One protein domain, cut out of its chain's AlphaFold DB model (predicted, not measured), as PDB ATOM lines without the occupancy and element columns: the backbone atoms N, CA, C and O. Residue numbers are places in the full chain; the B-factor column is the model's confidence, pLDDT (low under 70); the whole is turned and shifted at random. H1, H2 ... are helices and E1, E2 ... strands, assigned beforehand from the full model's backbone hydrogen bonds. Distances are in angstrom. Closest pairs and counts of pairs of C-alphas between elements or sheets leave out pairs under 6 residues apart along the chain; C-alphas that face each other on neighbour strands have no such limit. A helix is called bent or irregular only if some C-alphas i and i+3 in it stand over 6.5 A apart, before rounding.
ATOM      1  N   LYS A 321     -37.645   5.064 -38.036       40.34
ATOM      2  CA  LYS A 321     -38.191   3.711 -37.885       40.34
ATOM      3  C   LYS A 321     -38.863   3.439 -36.534       40.34
ATOM      4  O   LYS A 321     -39.761   2.613 -36.507       40.34
ATOM      5  N   VAL A 322     -38.449   4.082 -35.433       40.47
ATOM      6  CA  VAL A 322     -39.090   3.940 -34.101       40.47
ATOM      7  C   VAL A 322     -40.428   4.689 -34.064       40.47
ATOM      8  O   VAL A 322     -41.388   4.243 -33.446       40.47
ATOM      9  N   ILE A 323     -40.517   5.796 -34.795       46.06
ATOM     10  CA  ILE A 323     -41.751   6.561 -34.991       46.06
ATOM     11  C   ILE A 323     -42.763   5.767 -35.832       46.06
ATOM     12  O   ILE A 323     -43.880   5.531 -35.378       46.06
ATOM     13  N   GLU A 324     -42.344   5.250 -36.992       48.16
ATOM     14  CA  GLU A 324     -43.169   4.362 -37.832       48.16
ATOM     15  C   GLU A 324     -43.589   3.071 -37.080       48.16
ATOM     16  O   GLU A 324     -44.624   2.463 -37.358       48.16
ATOM     17  N   TYR A 325     -42.779   2.652 -36.102       51.16
ATOM     18  CA  TYR A 325     -42.992   1.516 -35.198       51.16
ATOM     19  C   TYR A 325     -44.060   1.786 -34.130       51.16
ATOM     20  O   TYR A 325     -44.906   0.924 -33.893       51.16
ATOM     21  N   LEU A 326     -44.100   2.984 -33.539       52.38
ATOM     22  CA  LEU A 326     -45.152   3.366 -32.589       52.38
ATOM     23  C   LEU A 326     -46.521   3.479 -33.278       52.38
ATOM     24  O   LEU A 326     -47.512   2.995 -32.731       52.38
ATOM     25  N   GLU A 327     -46.569   3.999 -34.510       57.53
ATOM     26  CA  GLU A 327     -47.801   4.134 -35.312       57.53
ATOM     27  C   GLU A 327     -48.485   2.794 -35.652       57.53
ATOM     28  O   GLU A 327     -49.704   2.739 -35.859       57.53
ATOM     29  N   LYS A 328     -47.722   1.695 -35.709       61.66
ATOM     30  CA  LYS A 328     -48.239   0.344 -36.009       61.66
ATOM     31  C   LYS A 328     -48.540  -0.487 -34.758       61.66
ATOM     32  O   LYS A 328     -49.164  -1.542 -34.873       61.66
ATOM     33  N   SER A 329     -48.121  -0.017 -33.589       70.50
ATOM     34  CA  SER A 329     -48.295  -0.704 -32.309       70.50
ATOM     35  C   SER A 329     -49.631  -0.375 -31.631       70.50
ATOM     36  O   SER A 329     -50.371   0.513 -32.059       70.50
ATOM     37  N   SER A 330     -49.924  -1.074 -30.536       78.06
ATOM     38  CA  SER A 330     -51.016  -0.746 -29.612       78.06
ATOM     39  C   SER A 330     -50.775   0.559 -28.828       78.06
ATOM     40  O   SER A 330     -51.726   1.138 -28.309       78.06
ATOM     41  N   LEU A 331     -49.533   1.067 -28.776       75.88
ATOM     42  CA  LEU A 331     -49.162   2.265 -28.006       75.88
ATOM     43  C   LEU A 331     -49.783   3.550 -28.548       75.88
ATOM     44  O   LEU A 331     -49.922   4.514 -27.805       75.88
ATOM     45  N   LYS A 332     -50.186   3.579 -29.821       79.00
ATOM     46  CA  LYS A 332     -50.910   4.727 -30.385       79.00
ATOM     47  C   LYS A 332     -52.264   4.971 -29.706       79.00
ATOM     48  O   LYS A 332     -52.759   6.090 -29.747       79.00
ATOM     49  N   ASP A 333     -52.838   3.933 -29.093       84.38
ATOM     50  CA  ASP A 333     -54.103   3.997 -28.356       84.38
ATOM     51  C   ASP A 333     -53.881   4.384 -26.874       84.38
ATOM     52  O   ASP A 333     -54.828   4.421 -26.089       84.38
ATOM     53  N   VAL A 334     -52.629   4.650 -26.476       84.38
ATOM     54  CA  VAL A 334     -52.227   5.033 -25.116       84.38
ATOM     55  C   VAL A 334     -51.872   6.529 -25.091       84.38
ATOM     56  O   VAL A 334     -51.134   6.984 -25.974       84.38
ATOM     57  N   PRO A 335     -52.323   7.298 -24.079       84.50
ATOM     58  CA  PRO A 335     -51.906   8.683 -23.871       84.50
ATOM     59  C   PRO A 335     -50.381   8.829 -23.858       84.50
ATOM     60  O   PRO A 335     -49.668   7.979 -23.314       84.50
ATOM     61  N   LYS A 336     -49.858   9.895 -24.474       75.31
ATOM     62  CA  LYS A 336     -48.413  10.072 -24.728       75.31
ATOM     63  C   LYS A 336     -47.579   9.959 -23.447       75.31
ATOM     64  O   LYS A 336     -46.519   9.341 -23.444       75.31
ATOM     65  N   GLU A 337     -48.088  10.513 -22.357       80.38
ATOM     66  CA  GLU A 337     -47.514  10.501 -21.015       80.38
ATOM     67  C   GLU A 337     -47.365   9.090 -20.421       80.38
ATOM     68  O   GLU A 337     -46.491   8.867 -19.583       80.38
ATOM     69  N   LEU A 338     -48.159   8.119 -20.883       78.12
ATOM     70  CA  LEU A 338     -48.113   6.732 -20.428       78.12
ATOM     71  C   LEU A 338     -47.416   5.775 -21.387       78.12
ATOM     72  O   LEU A 338     -47.049   4.678 -20.961       78.12
ATOM     73  N   GLN A 339     -47.182   6.158 -22.643       75.88
ATOM     74  CA  GLN A 339     -46.563   5.273 -23.638       75.88
ATOM     75  C   GLN A 339     -45.210   4.718 -23.172       75.88
ATOM     76  O   GLN A 339     -44.944   3.530 -23.342       75.88
ATOM     77  N   ALA A 340     -44.386   5.542 -22.516       72.44
ATOM     78  CA  ALA A 340     -43.107   5.100 -21.958       72.44
ATOM     79  C   ALA A 340     -43.287   4.055 -20.842       72.44
ATOM     80  O   ALA A 340     -42.620   3.021 -20.860       72.44
ATOM     81  N   LYS A 341     -44.231   4.284 -19.915       77.38
ATOM     82  CA  LYS A 341     -44.563   3.351 -18.824       77.38
ATOM     83  C   LYS A 341     -45.096   2.026 -19.374       77.38
ATOM     84  O   LYS A 341     -44.681   0.959 -18.934       77.38
ATOM     85  N   VAL A 342     -45.997   2.080 -20.356       78.38
ATOM     86  CA  VAL A 342     -46.559   0.883 -20.997       78.38
ATOM     87  C   VAL A 342     -45.472   0.079 -21.707       78.38
ATOM     88  O   VAL A 342     -45.377  -1.131 -21.498       78.38
ATOM     89  N   LEU A 343     -44.635   0.741 -22.508       73.44
ATOM     90  CA  LEU A 343     -43.525   0.095 -23.204       73.44
ATOM     91  C   LEU A 343     -42.563  -0.570 -22.211       73.44
ATOM     92  O   LEU A 343     -42.137  -1.707 -22.417       73.44
ATOM     93  N   GLU A 344     -42.273   0.113 -21.106       72.12
ATOM     94  CA  GLU A 344     -41.422  -0.402 -20.045       72.12
ATOM     95  C   GLU A 344     -42.004  -1.654 -19.368       72.12
ATOM     96  O   GLU A 344     -41.280  -2.628 -19.161       72.12
ATOM     97  N   VAL A 345     -43.293  -1.658 -19.029       75.38
ATOM     98  CA  VAL A 345     -43.922  -2.787 -18.324       75.38
ATOM     99  C   VAL A 345     -44.084  -4.008 -19.235       75.38
ATOM    100  O   VAL A 345     -43.882  -5.146 -18.802       75.38
ATOM    101  N   LYS A 346     -44.404  -3.796 -20.515       75.88
ATOM    102  CA  LYS A 346     -44.576  -4.885 -21.489       75.88
ATOM    103  C   LYS A 346     -43.255  -5.468 -21.979       75.88
ATOM    104  O   LYS A 346     -43.164  -6.677 -22.187       75.88
ATOM    105  N   GLY A 347     -42.213  -4.657 -22.141       61.47
ATOM    106  CA  GLY A 347     -40.935  -5.085 -22.724       61.47
ATOM    107  C   GLY A 347     -40.015  -5.885 -21.790       61.47
ATOM    108  O   GLY A 347     -38.882  -6.201 -22.164       61.47
ATOM    109  N   ASP A 348     -40.430  -6.166 -20.556       53.91
ATOM    110  CA  ASP A 348     -39.454  -6.245 -19.471       53.91
ATOM    111  C   ASP A 348     -38.735  -7.584 -19.273       53.91
ATOM    112  O   ASP A 348     -37.624  -7.606 -18.754       53.91
ATOM    113  N   GLU A 349     -39.279  -8.699 -19.756       49.19
ATOM    114  CA  GLU A 349     -38.552  -9.979 -19.734       49.19
ATOM    115  C   GLU A 349     -37.330  -9.931 -20.649       49.19
ATOM    116  O   GLU A 349     -36.206 -10.262 -20.265       49.19
ATOM    117  N   TYR A 350     -37.537  -9.365 -21.837       54.19
ATOM    118  CA  TYR A 350     -36.482  -9.110 -22.796       54.19
ATOM    119  C   TYR A 350     -35.531  -8.034 -22.298       54.19
ATOM    120  O   TYR A 350     -34.328  -8.167 -22.473       54.19
ATOM    121  N   THR A 351     -36.026  -6.991 -21.635       52.81
ATOM    122  CA  THR A 351     -35.177  -5.903 -21.129       52.81
ATOM    123  C   THR A 351     -34.322  -6.342 -19.937       52.81
ATOM    124  O   THR A 351     -33.149  -5.972 -19.866       52.81
ATOM    125  N   GLY A 352     -34.855  -7.177 -19.040       58.22
ATOM    126  CA  GLY A 352     -34.130  -7.777 -17.918       58.22
ATOM    127  C   GLY A 352     -33.026  -8.727 -18.382       58.22
ATOM    128  O   GLY A 352     -31.864  -8.530 -18.017       58.22
ATOM    129  N   ALA A 353     -33.349  -9.668 -19.276       59.06
ATOM    130  CA  ALA A 353     -32.352 -10.535 -19.900       59.06
ATOM    131  C   ALA A 353     -31.316  -9.702 -20.677       59.06
ATOM    132  O   ALA A 353     -30.112  -9.834 -20.467       59.06
ATOM    133  N   ARG A 354     -31.744  -8.744 -21.508       61.97
ATOM    134  CA  ARG A 354     -30.828  -7.841 -22.230       61.97
ATOM    135  C   ARG A 354     -29.876  -7.110 -21.285       61.97
ATOM    136  O   ARG A 354     -28.699  -7.016 -21.611       61.97
ATOM    137  N   LYS A 355     -30.344  -6.629 -20.126       63.84
ATOM    138  CA  LYS A 355     -29.511  -5.971 -19.101       63.84
ATOM    139  C   LYS A 355     -28.529  -6.946 -18.448       63.84
ATOM    140  O   LYS A 355     -27.340  -6.644 -18.387       63.84
ATOM    141  N   GLN A 356     -28.996  -8.115 -18.008       66.62
ATOM    142  CA  GLN A 356     -28.157  -9.150 -17.391       66.62
ATOM    143  C   GLN A 356     -27.057  -9.641 -18.344       66.62
ATOM    144  O   GLN A 356     -25.906  -9.824 -17.944       66.62
ATOM    145  N   TYR A 357     -27.398  -9.805 -19.622       66.75
ATOM    146  CA  TYR A 357     -26.517 -10.344 -20.653       66.75
ATOM    147  C   TYR A 357     -25.815  -9.261 -21.490       66.75
ATOM    148  O   TYR A 357     -25.043  -9.596 -22.390       66.75
ATOM    149  N   ALA A 358     -25.987  -7.972 -21.169       63.19
ATOM    150  CA  ALA A 358     -25.399  -6.850 -21.914       63.19
ATOM    151  C   ALA A 358     -23.865  -6.916 -22.001       63.19
ATOM    152  O   ALA A 358     -23.288  -6.561 -23.020       63.19
ATOM    153  N   GLY A 359     -23.183  -7.401 -20.955       64.38
ATOM    154  CA  GLY A 359     -21.723  -7.597 -20.975       64.38
ATOM    155  C   GLY A 359     -21.265  -8.812 -21.800       64.38
ATOM    156  O   GLY A 359     -20.093  -8.926 -22.181       64.38
ATOM    157  N   LYS A 360     -22.189  -9.736 -22.086       66.12
ATOM    158  CA  LYS A 360     -21.947 -10.957 -22.863       66.12
ATOM    159  C   LYS A 360     -22.294 -10.775 -24.344       66.12
ATOM    160  O   LYS A 360     -21.633 -11.394 -25.171       66.12
ATOM    161  N   LEU A 361     -23.236  -9.897 -24.679       67.12
ATOM    162  CA  LEU A 361     -23.715  -9.643 -26.042       67.12
ATOM    163  C   LEU A 361     -23.117  -8.350 -26.628       67.12
ATOM    164  O   LEU A 361     -22.893  -7.375 -25.917       67.12
ATOM    165  N   GLY A 362     -22.828  -8.330 -27.931       60.75
ATOM    166  CA  GLY A 362     -22.408  -7.120 -28.642       60.75
ATOM    167  C   GLY A 362     -23.549  -6.109 -28.833       60.75
ATOM    168  O   GLY A 362     -24.732  -6.441 -28.718       60.75
ATOM    169  N   LYS A 363     -23.208  -4.853 -29.167       56.88
ATOM    170  CA  LYS A 363     -24.207  -3.846 -29.579       56.88
ATOM    171  C   LYS A 363     -24.997  -4.389 -30.777       56.88
ATOM    172  O   LYS A 363     -24.385  -4.759 -31.771       56.88
ATOM    173  N   GLY A 364     -26.328  -4.433 -30.669       57.84
ATOM    174  CA  GLY A 364     -27.200  -4.969 -31.723       57.84
ATOM    175  C   GLY A 364     -27.551  -6.457 -31.606       57.84
ATOM    176  O   GLY A 364     -28.423  -6.946 -32.317       57.84
ATOM    177  N   GLU A 365     -26.937  -7.177 -30.663       64.38
ATOM    178  CA  GLU A 365     -27.187  -8.605 -30.420       64.38
ATOM    179  C   GLU A 365     -28.185  -8.857 -29.279       64.38
ATOM    180  O   GLU A 365     -28.360  -9.991 -28.841       64.38
ATOM    181  N   SER A 366     -28.859  -7.807 -28.801       63.88
ATOM    182  CA  SER A 366     -29.800  -7.830 -27.671       63.88
ATOM    183  C   SER A 366     -30.936  -8.845 -27.840       63.88
ATOM    184  O   SER A 366     -31.455  -9.373 -26.863       63.88
ATOM    185  N   VAL A 367     -31.303  -9.163 -29.077       68.25
ATOM    186  CA  VAL A 367     -32.305 -10.182 -29.408       68.25
ATOM    187  C   VAL A 367     -31.862 -11.584 -29.006       68.25
ATOM    188  O   VAL A 367     -32.674 -12.392 -28.574       68.25
ATOM    189  N   LYS A 368     -30.560 -11.871 -29.058       74.50
ATOM    190  CA  LYS A 368     -30.018 -13.160 -28.616       74.50
ATOM    191  C   LYS A 368     -30.164 -13.352 -27.104       74.50
ATOM    192  O   LYS A 368     -30.034 -14.475 -26.636       74.50
ATOM    193  N   ALA A 369     -30.502 -12.296 -26.353       70.25
ATOM    194  CA  ALA A 369     -30.843 -12.418 -24.940       70.25
ATOM    195  C   ALA A 369     -32.123 -13.243 -24.696       70.25
ATOM    196  O   ALA A 369     -32.295 -13.781 -23.609       70.25
ATOM    197  N   MET A 370     -32.992 -13.380 -25.706       69.12
ATOM    198  CA  MET A 370     -34.198 -14.216 -25.636       69.12
ATOM    199  C   MET A 370     -33.885 -15.711 -25.484       69.12
ATOM    200  O   MET A 370     -34.752 -16.483 -25.103       69.12
ATOM    201  N   LEU A 371     -32.646 -16.132 -25.751       70.62
ATOM    202  CA  LEU A 371     -32.206 -17.512 -25.530       70.62
ATOM    203  C   LEU A 371     -31.949 -17.840 -24.054       70.62
ATOM    204  O   LEU A 371     -31.631 -18.984 -23.749       70.62
ATOM    205  N   PHE A 372     -32.063 -16.854 -23.161       66.75
ATOM    206  CA  PHE A 372     -31.805 -16.994 -21.728       66.75
ATOM    207  C   PHE A 372     -33.053 -16.761 -20.867       66.75
ATOM    208  O   PHE A 372     -32.915 -16.421 -19.694       66.75
ATOM    209  N   LEU A 373     -34.262 -16.865 -21.436       60.75
ATOM    210  CA  LEU A 373     -35.510 -16.574 -20.709       60.75
ATOM    211  C   LEU A 373     -35.683 -17.465 -19.467       60.75
ATOM    212  O   LEU A 373     -36.110 -16.970 -18.429       60.75
ATOM    213  N   ASP A 374     -35.198 -18.707 -19.518       56.84
ATOM    214  CA  ASP A 374     -35.222 -19.641 -18.382       56.84
ATOM    215  C   ASP A 374     -33.999 -19.507 -17.449       56.84
ATOM    216  O   ASP A 374     -33.759 -20.337 -16.573       56.84
ATOM    217  N   GLY A 375     -33.162 -18.484 -17.654       62.88
ATOM    218  CA  GLY A 375     -31.905 -18.279 -16.928       62.88
ATOM    219  C   GLY A 375     -30.783 -19.255 -17.308       62.88
ATOM    220  O   GLY A 375     -29.647 -19.094 -16.853       62.88
ATOM    221  N   GLU A 376     -31.065 -20.242 -18.156       67.06
ATOM    222  CA  GLU A 376     -30.056 -21.132 -18.717       67.06
ATOM    223  C   GLU A 376     -29.261 -20.438 -19.818       67.06
ATOM    224  O   GLU A 376     -29.813 -19.702 -20.625       67.06
ATOM    225  N   GLU A 377     -27.954 -20.707 -19.875       75.31
ATOM    226  CA  GLU A 377     -27.064 -20.244 -20.943       75.31
ATOM    227  C   GLU A 377     -26.756 -21.391 -21.908       75.31
ATOM    228  O   GLU A 377     -25.705 -22.034 -21.790       75.31
ATOM    229  N   PRO A 378     -27.648 -21.679 -22.878       75.44
ATOM    230  CA  PRO A 378     -27.470 -22.836 -23.743       75.44
ATOM    231  C   PRO A 378     -26.226 -22.704 -24.627       75.44
ATOM    232  O   PRO A 378     -25.581 -23.705 -24.931       75.44
ATOM    233  N   PHE A 379     -25.820 -21.485 -24.982       82.00
ATOM    234  CA  PHE A 379     -24.695 -21.220 -25.878       82.00
ATOM    235  C   PHE A 379     -23.616 -20.361 -25.213       82.00
ATOM    236  O   PHE A 379     -23.910 -19.457 -24.432       82.00
ATOM    237  N   SER A 380     -22.350 -20.611 -25.561       81.81
ATOM    238  CA  SER A 380     -21.243 -19.730 -25.177       81.81
ATOM    239  C   SER A 380     -21.346 -18.376 -25.884       81.81
ATOM    240  O   SER A 380     -21.987 -18.245 -26.930       81.81
ATOM    241  N   LYS A 381     -20.642 -17.365 -25.365       77.75
ATOM    242  CA  LYS A 381     -20.540 -16.040 -25.996       77.75
ATOM    243  C   LYS A 381     -20.094 -16.129 -27.460       77.75
ATOM    244  O   LYS A 381     -20.672 -15.484 -28.328       77.75
ATOM    245  N   GLU A 382     -19.092 -16.954 -27.743       80.19
ATOM    246  CA  GLU A 382     -18.532 -17.142 -29.083       80.19
ATOM    247  C   GLU A 382     -19.514 -17.854 -30.020       80.19
ATOM    248  O   GLU A 382     -19.530 -17.565 -31.218       80.19
ATOM    249  N   GLN A 383     -20.317 -18.787 -29.496       81.88
ATOM    250  CA  GLN A 383     -21.381 -19.444 -30.256       81.88
ATOM    251  C   GLN A 383     -22.467 -18.426 -30.613       81.88
ATOM    252  O   GLN A 383     -22.781 -18.274 -31.790       81.88
ATOM    253  N   LEU A 384     -22.953 -17.658 -29.633       78.31
ATOM    254  CA  LEU A 384     -23.987 -16.635 -29.825       78.31
ATOM    255  C   LEU A 384     -23.575 -15.581 -30.845       78.31
ATOM    256  O   LEU A 384     -24.362 -15.258 -31.729       78.31
ATOM    257  N   GLN A 385     -22.339 -15.077 -30.782       78.00
ATOM    258  CA  GLN A 385     -21.828 -14.086 -31.739       78.00
ATOM    259  C   GLN A 385     -21.867 -14.578 -33.191       78.00
ATOM    260  O   GLN A 385     -22.044 -13.786 -34.112       78.00
ATOM    261  N   LYS A 386     -21.748 -15.892 -33.402       82.00
ATOM    262  CA  LYS A 386     -21.796 -16.523 -34.727       82.00
ATOM    263  C   LYS A 386     -23.204 -16.927 -35.158       82.00
ATOM    264  O   LYS A 386     -23.350 -17.428 -36.270       82.00
ATOM    265  N   MET A 387     -24.210 -16.765 -34.298       85.50
ATOM    266  CA  MET A 387     -25.584 -17.089 -34.658       85.50
ATOM    267  C   MET A 387     -26.224 -15.968 -35.475       85.50
ATOM    268  O   MET A 387     -26.214 -14.803 -35.068       85.50
ATOM    269  N   ASP A 388     -26.832 -16.347 -36.592       87.25
ATOM    270  CA  ASP A 388     -27.779 -15.521 -37.327       87.25
ATOM    271  C   ASP A 388     -29.161 -15.608 -36.668       87.25
ATOM    272  O   ASP A 388     -29.564 -16.671 -36.194       87.25
ATOM    273  N   VAL A 389     -29.896 -14.498 -36.667       84.56
ATOM    274  CA  VAL A 389     -31.260 -14.414 -36.128       84.56
ATOM    275  C   VAL A 389     -32.233 -14.162 -37.270       84.56
ATOM    276  O   VAL A 389     -31.950 -13.358 -38.157       84.56
ATOM    277  N   TYR A 390     -33.383 -14.823 -37.243       85.19
ATOM    278  CA  TYR A 390     -34.475 -14.630 -38.185       85.19
ATOM    279  C   TYR A 390     -35.773 -14.384 -37.426       85.19
ATOM    280  O   TYR A 390     -36.055 -15.071 -36.450       85.19
ATOM    281  N   VAL A 391     -36.573 -13.429 -37.892       81.38
ATOM    282  CA  VAL A 391     -37.898 -13.105 -37.349       81.38
ATOM    283  C   VAL A 391     -38.905 -13.271 -38.465       81.38
ATOM    284  O   VAL A 391     -38.780 -12.637 -39.514       81.38
ATOM    285  N   ASN A 392     -39.888 -14.145 -38.271       84.44
ATOM    286  CA  ASN A 392     -40.892 -14.488 -39.276       84.44
ATOM    287  C   ASN A 392     -40.249 -14.805 -40.645       84.44
ATOM    288  O   ASN A 392     -40.701 -14.342 -41.693       84.44
ATOM    289  N   GLY A 393     -39.129 -15.541 -40.621       85.88
ATOM    290  CA  GLY A 393     -38.358 -15.944 -41.802       85.88
ATOM    291  C   GLY A 393     -37.450 -14.867 -42.416       85.88
ATOM    292  O   GLY A 393     -36.722 -15.161 -43.364       85.88
ATOM    293  N   LYS A 394     -37.439 -13.634 -41.896       85.75
ATOM    294  CA  LYS A 394     -36.563 -12.551 -42.372       85.75
ATOM    295  C   LYS A 394     -35.326 -12.436 -41.496       85.75
ATOM    296  O   LYS A 394     -35.444 -12.404 -40.275       85.75
ATOM    297  N   LYS A 395     -34.143 -12.356 -42.111       84.75
ATOM    298  CA  LYS A 395     -32.884 -12.192 -41.377       84.75
ATOM    299  C   LYS A 395     -32.897 -10.862 -40.620       84.75
ATOM    300  O   LYS A 395     -33.162  -9.819 -41.208       84.75
ATOM    301  N   TYR A 396     -32.602 -10.919 -39.330       77.56
ATOM    302  CA  TYR A 396     -32.488  -9.763 -38.454       77.56
ATOM    303  C   TYR A 396     -31.051  -9.233 -38.492       77.56
ATOM    304  O   TYR A 396     -30.113  -9.921 -38.086       77.56
ATOM    305  N   GLU A 397     -30.870  -8.008 -38.984       70.56
ATOM    306  CA  GLU A 397     -29.546  -7.395 -39.203       70.56
ATOM    307  C   GLU A 397     -29.054  -6.531 -38.025       70.56
ATOM    308  O   GLU A 397     -28.084  -5.785 -38.154       70.56
ATOM    309  N   GLY A 398     -29.697  -6.628 -36.855       60.28
ATOM    310  CA  GLY A 398     -29.077  -6.254 -35.579       60.28
ATOM    311  C   GLY A 398     -28.602  -4.810 -35.424       60.28
ATOM    312  O   GLY A 398     -27.621  -4.579 -34.732       60.28
ATOM    313  N   SER A 399     -29.253  -3.812 -36.022       48.62
ATOM    314  CA  SER A 399     -28.783  -2.416 -35.901       48.62
ATOM    315  C   SER A 399     -29.841  -1.393 -35.506       48.62
ATOM    316  O   SER A 399     -29.491  -0.248 -35.235       48.62
ATOM    317  N   LYS A 400     -31.115  -1.778 -35.401       47.06
ATOM    318  CA  LYS A 400     -32.193  -0.868 -34.997       47.06
ATOM    319  C   LYS A 400     -33.141  -1.619 -34.079       47.06
ATOM    320  O   LYS A 400     -33.829  -2.538 -34.515       47.06
ATOM    321  N   GLY A 401     -33.104  -1.287 -32.790       43.75
ATOM    322  CA  GLY A 401     -33.805  -1.970 -31.698       43.75
ATOM    323  C   GLY A 401     -35.333  -1.862 -31.722       43.75
ATOM    324  O   GLY A 401     -35.919  -1.648 -30.674       43.75
ATOM    325  N   GLY A 402     -35.969  -1.995 -32.887       46.47
ATOM    326  CA  GLY A 402     -37.416  -1.864 -33.059       46.47
ATOM    327  C   GLY A 402     -38.083  -2.979 -33.869       46.47
ATOM    328  O   GLY A 402     -39.287  -2.950 -34.027       46.47
ATOM    329  N   GLU A 403     -37.380  -3.976 -34.412       44.91
ATOM    330  CA  GLU A 403     -38.049  -4.927 -35.330       44.91
ATOM    331  C   GLU A 403     -38.623  -6.191 -34.662       44.91
ATOM    332  O   GLU A 403     -39.485  -6.839 -35.247       44.91
ATOM    333  N   LEU A 404     -38.195  -6.539 -33.439       52.03
ATOM    334  CA  LEU A 404     -38.727  -7.713 -32.724       52.03
ATOM    335  C   LEU A 404     -39.909  -7.417 -31.802       52.03
ATOM    336  O   LEU A 404     -40.690  -8.322 -31.527       52.03
ATOM    337  N   ASP A 405     -40.019  -6.188 -31.305       51.81
ATOM    338  CA  ASP A 405     -40.800  -5.912 -30.095       51.81
ATOM    339  C   ASP A 405     -42.164  -5.247 -30.385       51.81
ATOM    340  O   ASP A 405     -42.880  -4.932 -29.442       51.81
ATOM    341  N   VAL A 406     -42.550  -5.021 -31.653       57.69
ATOM    342  CA  VAL A 406     -43.898  -4.517 -31.995       57.69
ATOM    343  C   VAL A 406     -44.687  -5.537 -32.773       57.69
ATOM    344  O   VAL A 406     -44.442  -5.816 -33.946       57.69
ATOM    345  N   LEU A 407     -45.688  -6.048 -32.076       70.50
ATOM    346  CA  LEU A 407     -46.765  -6.812 -32.652       70.50
ATOM    347  C   LEU A 407     -47.970  -5.885 -32.834       70.50
ATOM    348  O   LEU A 407     -48.154  -4.941 -32.058       70.50
ATOM    349  N   PRO A 408     -48.759  -6.089 -33.900       77.88
ATOM    350  CA  PRO A 408     -49.982  -5.330 -34.078       77.88
ATOM    351  C   PRO A 408     -50.925  -5.612 -32.910       77.88
ATOM    352  O   PRO A 408     -50.938  -6.714 -32.360       77.88
ATOM    353  N   LYS A 409     -51.756  -4.624 -32.576       87.81
ATOM    354  CA  LYS A 409     -52.856  -4.811 -31.630       87.81
ATOM    355  C   LYS A 409     -53.700  -6.027 -32.028       87.81
ATOM    356  O   LYS A 409     -54.073  -6.180 -33.193       87.81
ATOM    357  N   GLY A 410     -54.040  -6.849 -31.045       91.38
ATOM    358  CA  GLY A 410     -54.774  -8.092 -31.215       91.38
ATOM    359  C   GLY A 410     -53.888  -9.332 -31.117       91.38
ATOM    360  O   GLY A 410     -52.784  -9.306 -30.580       91.38
ATOM    361  N   LEU A 411     -54.432 -10.455 -31.587       92.62
ATOM    362  CA  LEU A 411     -53.789 -11.762 -31.491       92.62
ATOM    363  C   LEU A 411     -52.872 -11.979 -32.694       92.62
ATOM    364  O   LEU A 411     -53.303 -11.826 -33.836       92.62
ATOM    365  N   SER A 412     -51.622 -12.344 -32.434       90.06
ATOM    366  CA  SER A 412     -50.608 -12.557 -33.461       90.06
ATOM    367  C   SER A 412     -49.678 -13.713 -33.112       90.06
ATOM    368  O   SER A 412     -49.521 -14.092 -31.949       90.06
ATOM    369  N   GLU A 413     -49.058 -14.278 -34.144       89.31
ATOM    370  CA  GLU A 413     -47.984 -15.255 -34.018       89.31
ATOM    371  C   GLU A 413     -46.657 -14.606 -34.420       89.31
ATOM    372  O   GLU A 413     -46.580 -13.875 -35.412       89.31
ATOM    373  N   GLN A 414     -45.600 -14.906 -33.668       84.88
ATOM    374  CA  GLN A 414     -44.241 -14.505 -34.000       84.88
ATOM    375  C   GLN A 414     -43.297 -15.696 -33.873       84.88
ATOM    376  O   GLN A 414     -43.263 -16.385 -32.856       84.88
ATOM    377  N   LYS A 415     -42.493 -15.918 -34.909       86.81
ATOM    378  CA  LYS A 415     -41.474 -16.964 -34.957       86.81
ATOM    379  C   LYS A 415     -40.090 -16.331 -34.977       86.81
ATOM    380  O   LYS A 415     -39.808 -15.502 -35.839       86.81
ATOM    381  N   ILE A 416     -39.224 -16.749 -34.064       84.56
ATOM    382  CA  ILE A 416     -37.837 -16.307 -33.967       84.56
ATOM    383  C   ILE A 416     -36.937 -17.538 -34.045       84.56
ATOM    384  O   ILE A 416     -37.083 -18.486 -33.277       84.56
ATOM    385  N   GLU A 417     -36.008 -17.530 -34.992       88.06
ATOM    386  CA  GLU A 417     -35.092 -18.636 -35.256       88.06
ATOM    387  C   GLU A 417     -33.648 -18.158 -35.133       88.06
ATOM    388  O   GLU A 417     -33.274 -17.109 -35.657       88.06
ATOM    389  N   PHE A 418     -32.826 -18.954 -34.460       87.44
ATOM    390  CA  PHE A 418     -31.410 -18.699 -34.252       87.44
ATOM    391  C   PHE A 418     -30.617 -19.832 -34.888       87.44
ATOM    392  O   PHE A 418     -30.794 -20.995 -34.527       87.44
ATOM    393  N   TYR A 419     -29.716 -19.507 -35.806       89.69
ATOM    394  CA  TYR A 419     -28.892 -20.492 -36.500       89.69
ATOM    395  C   TYR A 419     -27.420 -20.221 -36.256       89.69
ATOM    396  O   TYR A 419     -26.931 -19.153 -36.606       89.69
ATOM    397  N   GLY A 420     -26.695 -21.196 -35.715       85.56
ATOM    398  CA  GLY A 420     -25.237 -21.174 -35.731       85.56
ATOM    399  C   GLY A 420     -24.673 -21.318 -37.147       85.56
ATOM    400  O   GLY A 420     -25.391 -21.620 -38.100       85.56
ATOM    401  N   ALA A 421     -23.354 -21.140 -37.270       82.69
ATOM    402  CA  ALA A 421     -22.637 -21.307 -38.539       82.69
ATOM    403  C   ALA A 421     -22.876 -22.688 -39.182       82.69
ATOM    404  O   ALA A 421     -22.976 -22.796 -40.401       82.69
ATOM    405  N   ASP A 422     -23.000 -23.721 -38.347       84.75
ATOM    406  CA  ASP A 422     -23.534 -25.021 -38.730       84.75
ATOM    407  C   ASP A 422     -24.945 -25.165 -38.140       84.75
ATOM    408  O   ASP A 422     -25.120 -25.271 -36.919       84.75
ATOM    409  N   LYS A 423     -25.943 -25.136 -39.029       78.62
ATOM    410  CA  LYS A 423     -27.371 -25.160 -38.682       78.62
ATOM    411  C   LYS A 423     -27.812 -26.487 -38.069       78.62
ATOM    412  O   LYS A 423     -28.839 -26.523 -37.399       78.62
ATOM    413  N   GLU A 424     -27.067 -27.563 -38.301       82.19
ATOM    414  CA  GLU A 424     -27.380 -28.874 -37.734       82.19
ATOM    415  C   GLU A 424     -26.842 -29.004 -36.307       82.19
ATOM    416  O   GLU A 424     -27.427 -29.718 -35.489       82.19
ATOM    417  N   GLN A 425     -25.770 -28.268 -35.999       85.00
ATOM    418  CA  GLN A 425     -25.107 -28.288 -34.699       85.00
ATOM    419  C   GLN A 425     -25.783 -27.363 -33.693       85.00
ATOM    420  O   GLN A 425     -26.104 -27.792 -32.588       85.00
ATOM    421  N   ASN A 426     -25.989 -26.097 -34.057       86.62
ATOM    422  CA  ASN A 426     -26.485 -25.080 -33.134       86.62
ATOM    423  C   ASN A 426     -27.712 -24.396 -33.726       86.62
ATOM    424  O   ASN A 426     -27.617 -23.678 -34.723       86.62
ATOM    425  N   TYR A 427     -28.859 -24.618 -33.095       88.25
ATOM    426  CA  TYR A 427     -30.147 -24.100 -33.535       88.25
ATOM    427  C   TYR A 427     -31.022 -23.796 -32.327       88.25
ATOM    428  O   TYR A 427     -31.052 -24.574 -31.378       88.25
ATOM    429  N   ALA A 428     -31.762 -22.697 -32.371       87.69
ATOM    430  CA  ALA A 428     -32.842 -22.463 -31.430       87.69
ATOM    431  C   ALA A 428     -34.066 -21.879 -32.130       87.69
ATOM    432  O   ALA A 428     -33.954 -21.146 -33.114       87.69
ATOM    433  N   LEU A 429     -35.234 -22.219 -31.604       86.25
ATOM    434  CA  LEU A 429     -36.539 -21.783 -32.061       86.25
ATOM    435  C   LEU A 429     -37.313 -21.250 -30.868       86.25
ATOM    436  O   LEU A 429     -37.479 -21.947 -29.869       86.25
ATOM    437  N   LEU A 430     -37.837 -20.045 -31.026       85.94
ATOM    438  CA  LEU A 430     -38.839 -19.472 -30.153       85.94
ATOM    439  C   LEU A 430     -40.042 -19.096 -31.017       85.94
ATOM    440  O   LEU A 430     -39.982 -18.159 -31.810       85.94
ATOM    441  N   LYS A 431     -41.134 -19.846 -30.897       87.88
ATOM    442  CA  LYS A 431     -42.431 -19.470 -31.472       87.88
ATOM    443  C   LYS A 431     -43.275 -18.895 -30.345       87.88
ATOM    444  O   LYS A 431     -43.303 -19.469 -29.266       87.88
ATOM    445  N   THR A 432     -43.950 -17.781 -30.574       87.12
ATOM    446  CA  THR A 432     -44.789 -17.129 -29.569       87.12
ATOM    447  C   THR A 432     -46.156 -16.811 -30.140       87.12
ATOM    448  O   THR A 432     -46.298 -16.458 -31.314       87.12
ATOM    449  N   TRP A 433     -47.158 -16.943 -29.286       92.31
ATOM    450  CA  TRP A 433     -48.491 -16.408 -29.496       92.31
ATOM    451  C   TRP A 433     -48.675 -15.246 -28.540       92.31
ATOM    452  O   TRP A 433     -48.421 -15.370 -27.341       92.31
ATOM    453  N   VAL A 434     -49.069 -14.101 -29.087       90.44
ATOM    454  CA  VAL A 434     -49.135 -12.854 -28.334       90.44
ATOM    455  C   VAL A 434     -50.467 -12.183 -28.579       90.44
ATOM    456  O   VAL A 434     -50.845 -11.931 -29.725       90.44
ATOM    457  N   TYR A 435     -51.161 -11.871 -27.492       93.56
ATOM    458  CA  TYR A 435     -52.314 -10.992 -27.508       93.56
ATOM    459  C   TYR A 435     -51.910  -9.620 -26.976       93.56
ATOM    460  O   TYR A 435     -51.716  -9.444 -25.774       93.56
ATOM    461  N   GLU A 436     -51.749  -8.671 -27.894       90.56
ATOM    462  CA  GLU A 436     -51.299  -7.310 -27.613       90.56
ATOM    463  C   GLU A 436     -52.505  -6.369 -27.489       90.56
ATOM    464  O   GLU A 436     -53.254  -6.170 -28.448       90.56
ATOM    465  N   GLN A 437     -52.688  -5.771 -26.315       93.50
ATOM    466  CA  GLN A 437     -53.698  -4.734 -26.050       93.50
ATOM    467  C   GLN A 437     -53.001  -3.387 -25.829       93.50
ATOM    468  O   GLN A 437     -51.780  -3.373 -25.766       93.50
ATOM    469  N   PRO A 438     -53.682  -2.237 -25.729       91.69
ATOM    470  CA  PRO A 438     -53.028  -0.957 -25.435       91.69
ATOM    471  C   PRO A 438     -52.226  -0.933 -24.125       91.69
ATOM    472  O   PRO A 438     -51.066  -0.525 -24.148       91.69
ATOM    473  N   TYR A 439     -52.749  -1.453 -23.011       91.62
ATOM    474  CA  TYR A 439     -52.102  -1.332 -21.687       91.62
ATOM    475  C   TYR A 439     -51.461  -2.622 -21.156       91.62
ATOM    476  O   TYR A 439     -50.648  -2.564 -20.232       91.62
ATOM    477  N   SER A 440     -51.759  -3.768 -21.759       92.00
ATOM    478  CA  SER A 440     -51.369  -5.105 -21.320       92.00
ATOM    479  C   SER A 440     -51.066  -6.029 -22.497       92.00
ATOM    480  O   SER A 440     -51.364  -5.732 -23.654       92.00
ATOM    481  N   VAL A 441     -50.396  -7.131 -22.190       90.25
ATOM    482  CA  VAL A 441     -49.980  -8.155 -23.138       90.25
ATOM    483  C   VAL A 441     -50.085  -9.521 -22.475       90.25
ATOM    484  O   VAL A 441     -49.752  -9.675 -21.296       90.25
ATOM    485  N   VAL A 442     -50.523 -10.514 -23.242       91.94
ATOM    486  CA  VAL A 442     -50.515 -11.927 -22.849       91.94
ATOM    487  C   VAL A 442     -49.654 -12.691 -23.837       91.94
ATOM    488  O   VAL A 442     -49.902 -12.625 -25.040       91.94
ATOM    489  N   ARG A 443     -48.645 -13.408 -23.340       88.62
ATOM    490  CA  ARG A 443     -47.716 -14.189 -24.162       88.62
ATOM    491  C   ARG A 443     -47.762 -15.658 -23.774       88.62
ATOM    492  O   ARG A 443     -47.811 -15.981 -22.600       88.62
ATOM    493  N   GLY A 444     -47.726 -16.526 -24.772       88.19
ATOM    494  CA  GLY A 444     -47.390 -17.935 -24.613       88.19
ATOM    495  C   GLY A 444     -46.337 -18.324 -25.637       88.19
ATOM    496  O   GLY A 444     -46.216 -17.676 -26.684       88.19
ATOM    497  N   TYR A 445     -45.547 -19.347 -25.343       87.19
ATOM    498  CA  TYR A 445     -44.357 -19.669 -26.119       87.19
ATOM    499  C   TYR A 445     -44.164 -21.166 -26.348       87.19
ATOM    500  O   TYR A 445     -44.702 -22.025 -25.658       87.19
ATOM    501  N   PHE A 446     -43.352 -21.456 -27.359       88.81
ATOM    502  CA  PHE A 446     -42.801 -22.760 -27.673       88.81
ATOM    503  C   PHE A 446     -41.291 -22.581 -27.841       88.81
ATOM    504  O   PHE A 446     -40.845 -21.918 -28.785       88.81
ATOM    505  N   GLY A 447     -40.511 -23.148 -26.923       87.38
ATOM    506  CA  GLY A 447     -39.050 -23.066 -26.932       87.38
ATOM    507  C   GLY A 447     -38.387 -24.374 -27.361       87.38
ATOM    508  O   GLY A 447     -38.729 -25.450 -26.872       87.38
ATOM    509  N   TYR A 448     -37.397 -24.304 -28.243       87.62
ATOM    510  CA  TYR A 448     -36.533 -25.438 -28.564       87.62
ATOM    511  C   TYR A 448     -35.108 -24.984 -28.770       87.62
ATOM    512  O   TYR A 448     -34.858 -24.024 -29.496       87.62
ATOM    513  N   THR A 449     -34.174 -25.746 -28.211       88.50
ATOM    514  CA  THR A 449     -32.753 -25.486 -28.373       88.50
ATOM    515  C   THR A 449     -32.008 -26.781 -28.658       88.50
ATOM    516  O   THR A 449     -32.217 -27.814 -28.021       88.50
ATOM    517  N   ARG A 450     -31.114 -26.712 -29.639       87.69
ATOM    518  CA  ARG A 450     -30.147 -27.738 -30.002       87.69
ATOM    519  C   ARG A 450     -28.752 -27.141 -29.921       87.69
ATOM    520  O   ARG A 450     -28.476 -26.109 -30.534       87.69
ATOM    521  N   LYS A 451     -27.883 -27.826 -29.189       88.12
ATOM    522  CA  LYS A 451     -26.492 -27.462 -28.967       88.12
ATOM    523  C   LYS A 451     -25.594 -28.632 -29.341       88.12
ATOM    524  O   LYS A 451     -25.822 -29.756 -28.898       88.12
ATOM    525  N   ASP A 452     -24.569 -28.357 -30.138       87.56
ATOM    526  CA  ASP A 452     -23.580 -29.349 -30.574       87.56
ATOM    527  C   ASP A 452     -24.238 -30.646 -31.109       87.56
ATOM    528  O   ASP A 452     -23.860 -31.767 -30.763       87.56
ATOM    529  N   GLY A 453     -25.305 -30.477 -31.900       85.25
ATOM    530  CA  GLY A 453     -26.056 -31.552 -32.553       85.25
ATOM    531  C   GLY A 453     -27.110 -32.233 -31.678       85.25
ATOM    532  O   GLY A 453     -27.877 -33.048 -32.188       85.25
ATOM    533  N   ASN A 454     -27.202 -31.885 -30.393       86.25
ATOM    534  CA  ASN A 454     -28.086 -32.537 -29.427       86.25
ATOM    535  C   ASN A 454     -29.124 -31.552 -28.862       86.25
ATOM    536  O   ASN A 454     -28.778 -30.403 -28.585       86.25
ATOM    537  N   PRO A 455     -30.396 -31.952 -28.683       83.88
ATOM    538  CA  PRO A 455     -31.355 -31.155 -27.923       83.88
ATOM    539  C   PRO A 455     -30.842 -30.868 -26.510       83.88
ATOM    540  O   PRO A 455     -30.239 -31.740 -25.886       83.88
ATOM    541  N   THR A 456     -31.082 -29.661 -25.998       78.56
ATOM    542  CA  THR A 456     -30.699 -29.309 -24.618       78.56
ATOM    543  C   THR A 456     -31.619 -29.945 -23.578       78.56
ATOM    544  O   THR A 456     -31.196 -30.176 -22.452       78.56
ATOM    545  N   GLU A 457     -32.848 -30.287 -23.969       75.94
ATOM    546  CA  GLU A 457     -33.798 -31.041 -23.153       75.94
ATOM    547  C   GLU A 457     -34.043 -32.425 -23.760       75.94
ATOM    548  O   GLU A 457     -34.465 -32.538 -24.912       75.94
ATOM    549  N   GLU A 458     -33.840 -33.485 -22.967       63.53
ATOM    550  CA  GLU A 458     -33.953 -34.882 -23.428       63.53
ATOM    551  C   GLU A 458     -35.321 -35.209 -24.054       63.53
ATOM    552  O   GLU A 458     -35.403 -36.003 -24.995       63.53
ATOM    553  N   ASN A 459     -36.390 -34.559 -23.576       64.56
ATOM    554  CA  ASN A 459     -37.762 -34.785 -24.037       64.56
ATOM    555  C   ASN A 459     -38.152 -33.954 -25.272       64.56
ATOM    556  O   ASN A 459     -39.204 -34.201 -25.856       64.56
ATOM    557  N   ARG A 460     -37.329 -32.991 -25.708       76.69
ATOM    558  CA  ARG A 460     -37.612 -32.137 -26.873       76.69
ATOM    559  C   ARG A 460     -36.754 -32.568 -28.055       76.69
ATOM    560  O   ARG A 460     -35.837 -31.867 -28.462       76.69
ATOM    561  N   GLN A 461     -37.029 -33.741 -28.622       75.88
ATOM    562  CA  GLN A 461     -36.264 -34.234 -29.778       75.88
ATOM    563  C   GLN A 461     -36.684 -33.561 -31.093       75.88
ATOM    564  O   GLN A 461     -35.833 -33.293 -31.948       75.88
ATOM    565  N   ASN A 462     -37.973 -33.235 -31.230       85.50
ATOM    566  CA  ASN A 462     -38.563 -32.671 -32.440       85.50
ATOM    567  C   ASN A 462     -39.007 -31.204 -32.224       85.50
ATOM    568  O   ASN A 462     -39.874 -30.964 -31.384       85.50
ATOM    569  N   PRO A 463     -38.473 -30.221 -32.980       85.25
ATOM    570  CA  PRO A 463     -38.884 -28.816 -32.871       85.25
ATOM    571  C   PRO A 463     -40.336 -28.542 -33.309       85.25
ATOM    572  O   PRO A 463     -40.859 -27.461 -33.041       85.25
ATOM    573  N   GLU A 464     -41.001 -29.493 -33.967       88.25
ATOM    574  CA  GLU A 464     -42.420 -29.405 -34.352       88.25
ATOM    575  C   GLU A 464     -43.386 -29.954 -33.286       88.25
ATOM    576  O   GLU A 464     -44.602 -29.819 -33.414       88.25
ATOM    577  N   GLU A 465     -42.869 -30.573 -32.223       90.44
ATOM    578  CA  GLU A 465     -43.672 -31.202 -31.163       90.44
ATOM    579  C   GLU A 465     -43.321 -30.643 -29.786       90.44
ATOM    580  O   GLU A 465     -43.284 -31.355 -28.786       90.44
ATOM    581  N   ILE A 466     -43.045 -29.341 -29.741       89.25
ATOM    582  CA  ILE A 466     -42.810 -28.621 -28.492       89.25
ATOM    583  C   ILE A 466     -44.178 -28.298 -27.880       89.25
ATOM    584  O   ILE A 466     -45.010 -27.740 -28.600       89.25
ATOM    585  N   PRO A 467     -44.426 -28.609 -26.599       89.81
ATOM    586  CA  PRO A 467     -45.660 -28.217 -25.931       89.81
ATOM    587  C   PRO A 467     -45.735 -26.698 -25.736       89.81
ATOM    588  O   PRO A 467     -44.716 -26.036 -25.538       89.81
ATOM    589  N   PHE A 468     -46.950 -26.162 -25.792       90.25
ATOM    590  CA  PHE A 468     -47.250 -24.776 -25.442       90.25
ATOM    591  C   PHE A 468     -46.986 -24.516 -23.957       90.25
ATOM    592  O   PHE A 468     -47.414 -25.305 -23.111       90.25
ATOM    593  N   ASP A 469     -46.336 -23.397 -23.656       87.19
ATOM    594  CA  ASP A 469     -46.110 -22.927 -22.293       87.19
ATOM    595  C   ASP A 469     -46.645 -21.501 -22.108       87.19
ATOM    596  O   ASP A 469     -46.572 -20.655 -23.007       87.19
ATOM    597  N   LEU A 470     -47.222 -21.261 -20.932       87.56
ATOM    598  CA  LEU A 470     -47.729 -19.968 -20.493       87.56
ATOM    599  C   LEU A 470     -47.736 -19.930 -18.964       87.56
ATOM    600  O   LEU A 470     -48.429 -20.694 -18.286       87.56
ATOM    601  N   SER A 471     -47.011 -18.972 -18.406       84.44
ATOM    602  CA  SER A 471     -47.011 -18.663 -16.983       84.44
ATOM    603  C   SER A 471     -47.838 -17.409 -16.700       84.44
ATOM    604  O   SER A 471     -48.026 -16.541 -17.554       84.44
ATOM    605  N   LEU A 472     -48.299 -17.247 -15.456       83.56
ATOM    606  CA  LEU A 472     -48.921 -15.981 -15.041       83.56
ATOM    607  C   LEU A 472     -47.945 -14.792 -15.158       83.56
ATOM    608  O   LEU A 472     -48.384 -13.654 -15.327       83.56
ATOM    609  N   GLY A 473     -46.634 -15.058 -15.120       78.00
ATOM    610  CA  GLY A 473     -45.560 -14.086 -15.335       78.00
ATOM    611  C   GLY A 473     -45.517 -13.494 -16.752       78.00
ATOM    612  O   GLY A 473     -45.047 -12.369 -16.952       78.00
ATOM    613  N   ASP A 474     -46.068 -14.216 -17.726       81.06
ATOM    614  CA  ASP A 474     -46.097 -13.807 -19.132       81.06
ATOM    615  C   ASP A 474     -47.217 -12.800 -19.436       81.06
ATOM    616  O   ASP A 474     -47.257 -12.198 -20.516       81.06
ATOM    617  N   ILE A 475     -48.109 -12.577 -18.463       87.69
ATOM    618  CA  ILE A 475     -49.171 -11.572 -18.503       87.69
ATOM    619  C   ILE A 475     -48.673 -10.311 -17.812       87.69
ATOM    620  O   ILE A 475     -48.419 -10.299 -16.606       87.69
TER     621      ILE A 475
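Overview. This is residues 321 to 475 of the 619 residues of the protein "Putative repetitive large surface protein" of Neisseria lactamica (strain 020-06) (UniProt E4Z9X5). A long, twisted wall of antiparallel strands E3, E4 and E5, with E1 and the short E2 beyond E3, has helix H5 across one face, and H4 packs on H5 farther out. H1, H2 and H3 gather at one end of the wall, H6 lies toward the other end, and the unnamed residues 452 to 475 fold back over the face opposite H5. The printed part has 155 residues, with six named helices followed by five named strands, H1 to H6 and then E1 to E5, and its class is mixed, helices and strands. The sheet's order is E2, E1, E3, E4, E5; E1, E3, E4 and E5 run antiparallel to their neighbours, while E2 meets E1 only at a point. The whole is compact, with a radius of gyration of the C-alphas of 15.8 A, and only just elongated, spanning 48 by 32 by 26 A.

Arrangement. Start at H1, residues 321 to 328, which is not on the sheet but is close to H2, residues 330 to 333, though not clearly touching it; their closest C-alphas, of Leu 326 and Lys 332, are 6.3 A apart. H2 and H3, residues 336 to 346, only just touch, with 3 pairs of C-alphas within 8 A, the closest being Leu 331 and Gln 339 at 5.9 A. H2 only grazes the sheet with residues 330 to 331, and H3 only grazes it with residues 342 to 346; the closest C-alphas of H3 and E5, residues 440 to 451, are those of Lys 346 and Val 441, 6.5 A apart. H4, residues 348 to 356, meets H3 only through their link. Look next at H5, residues 366 to 372, which touches H4 about perpendicular, at 86 degrees, with C-alphas 354 and 369 closest at 5.3 A. H5 is on the sheet at a height of 9.2 A, only just over E3, residues 410 to 419, on which 3 of its 7 C-alphas fall; it runs across the strands, at 87 degrees to E3 on the local plane. H6, residues 381 to 385, is only just not on the sheet, with 4 pairs of C-alphas within 10 A. H4 and H6 have every O i to N i+4 pair within hydrogen-bond range, H1 has 3 of 4, H3 has 5 of 7, and H5 has 0 of 3 but 4 of 4 O i to N i+3 pairs; H2 is too short for an O i to N i+4 pair. E1, residues 388 to 391, is antiparallel to E3, with N 390 and O 417 2.8 A apart, and E2, residues 394 to 396, is an edge strand. E3, E4, residues 427 to 436, and E5 form a meander, each strand the antiparallel neighbour of the one before, in two hairpins; N 414 and O 432 are 2.9 A apart, and N 446 and O 431 are 2.8 A apart.

Along the chain. Find C-alpha 321 at (-38.191, 3.711, -37.885), where H1 begins. H3 spans 15.8 A and is irregular, with C-alphas 337 and 340 7.0 A apart; H4 spans 11.8 A and H5 11.1 A. E3 begins at C-alpha 410, at (-54.774, -8.092, -31.215), and spans 29.2 A; E4 spans 27.6 A. E5 spans 34.3 A and ends at C-alpha 451, at (-26.492, -27.462, -28.967).

Size, cuts and confidence. The C-alphas of Pro 335 and Gly 453 are the two farthest apart, at 48.6 A. The printed part has no cut, and its long link is E2 to E3, residues 397 to 409. Mean pLDDT of the printed part is 75.8; 46 residues are under 70, among them residues 321 to 328, 347 to 367 and 398 to 406.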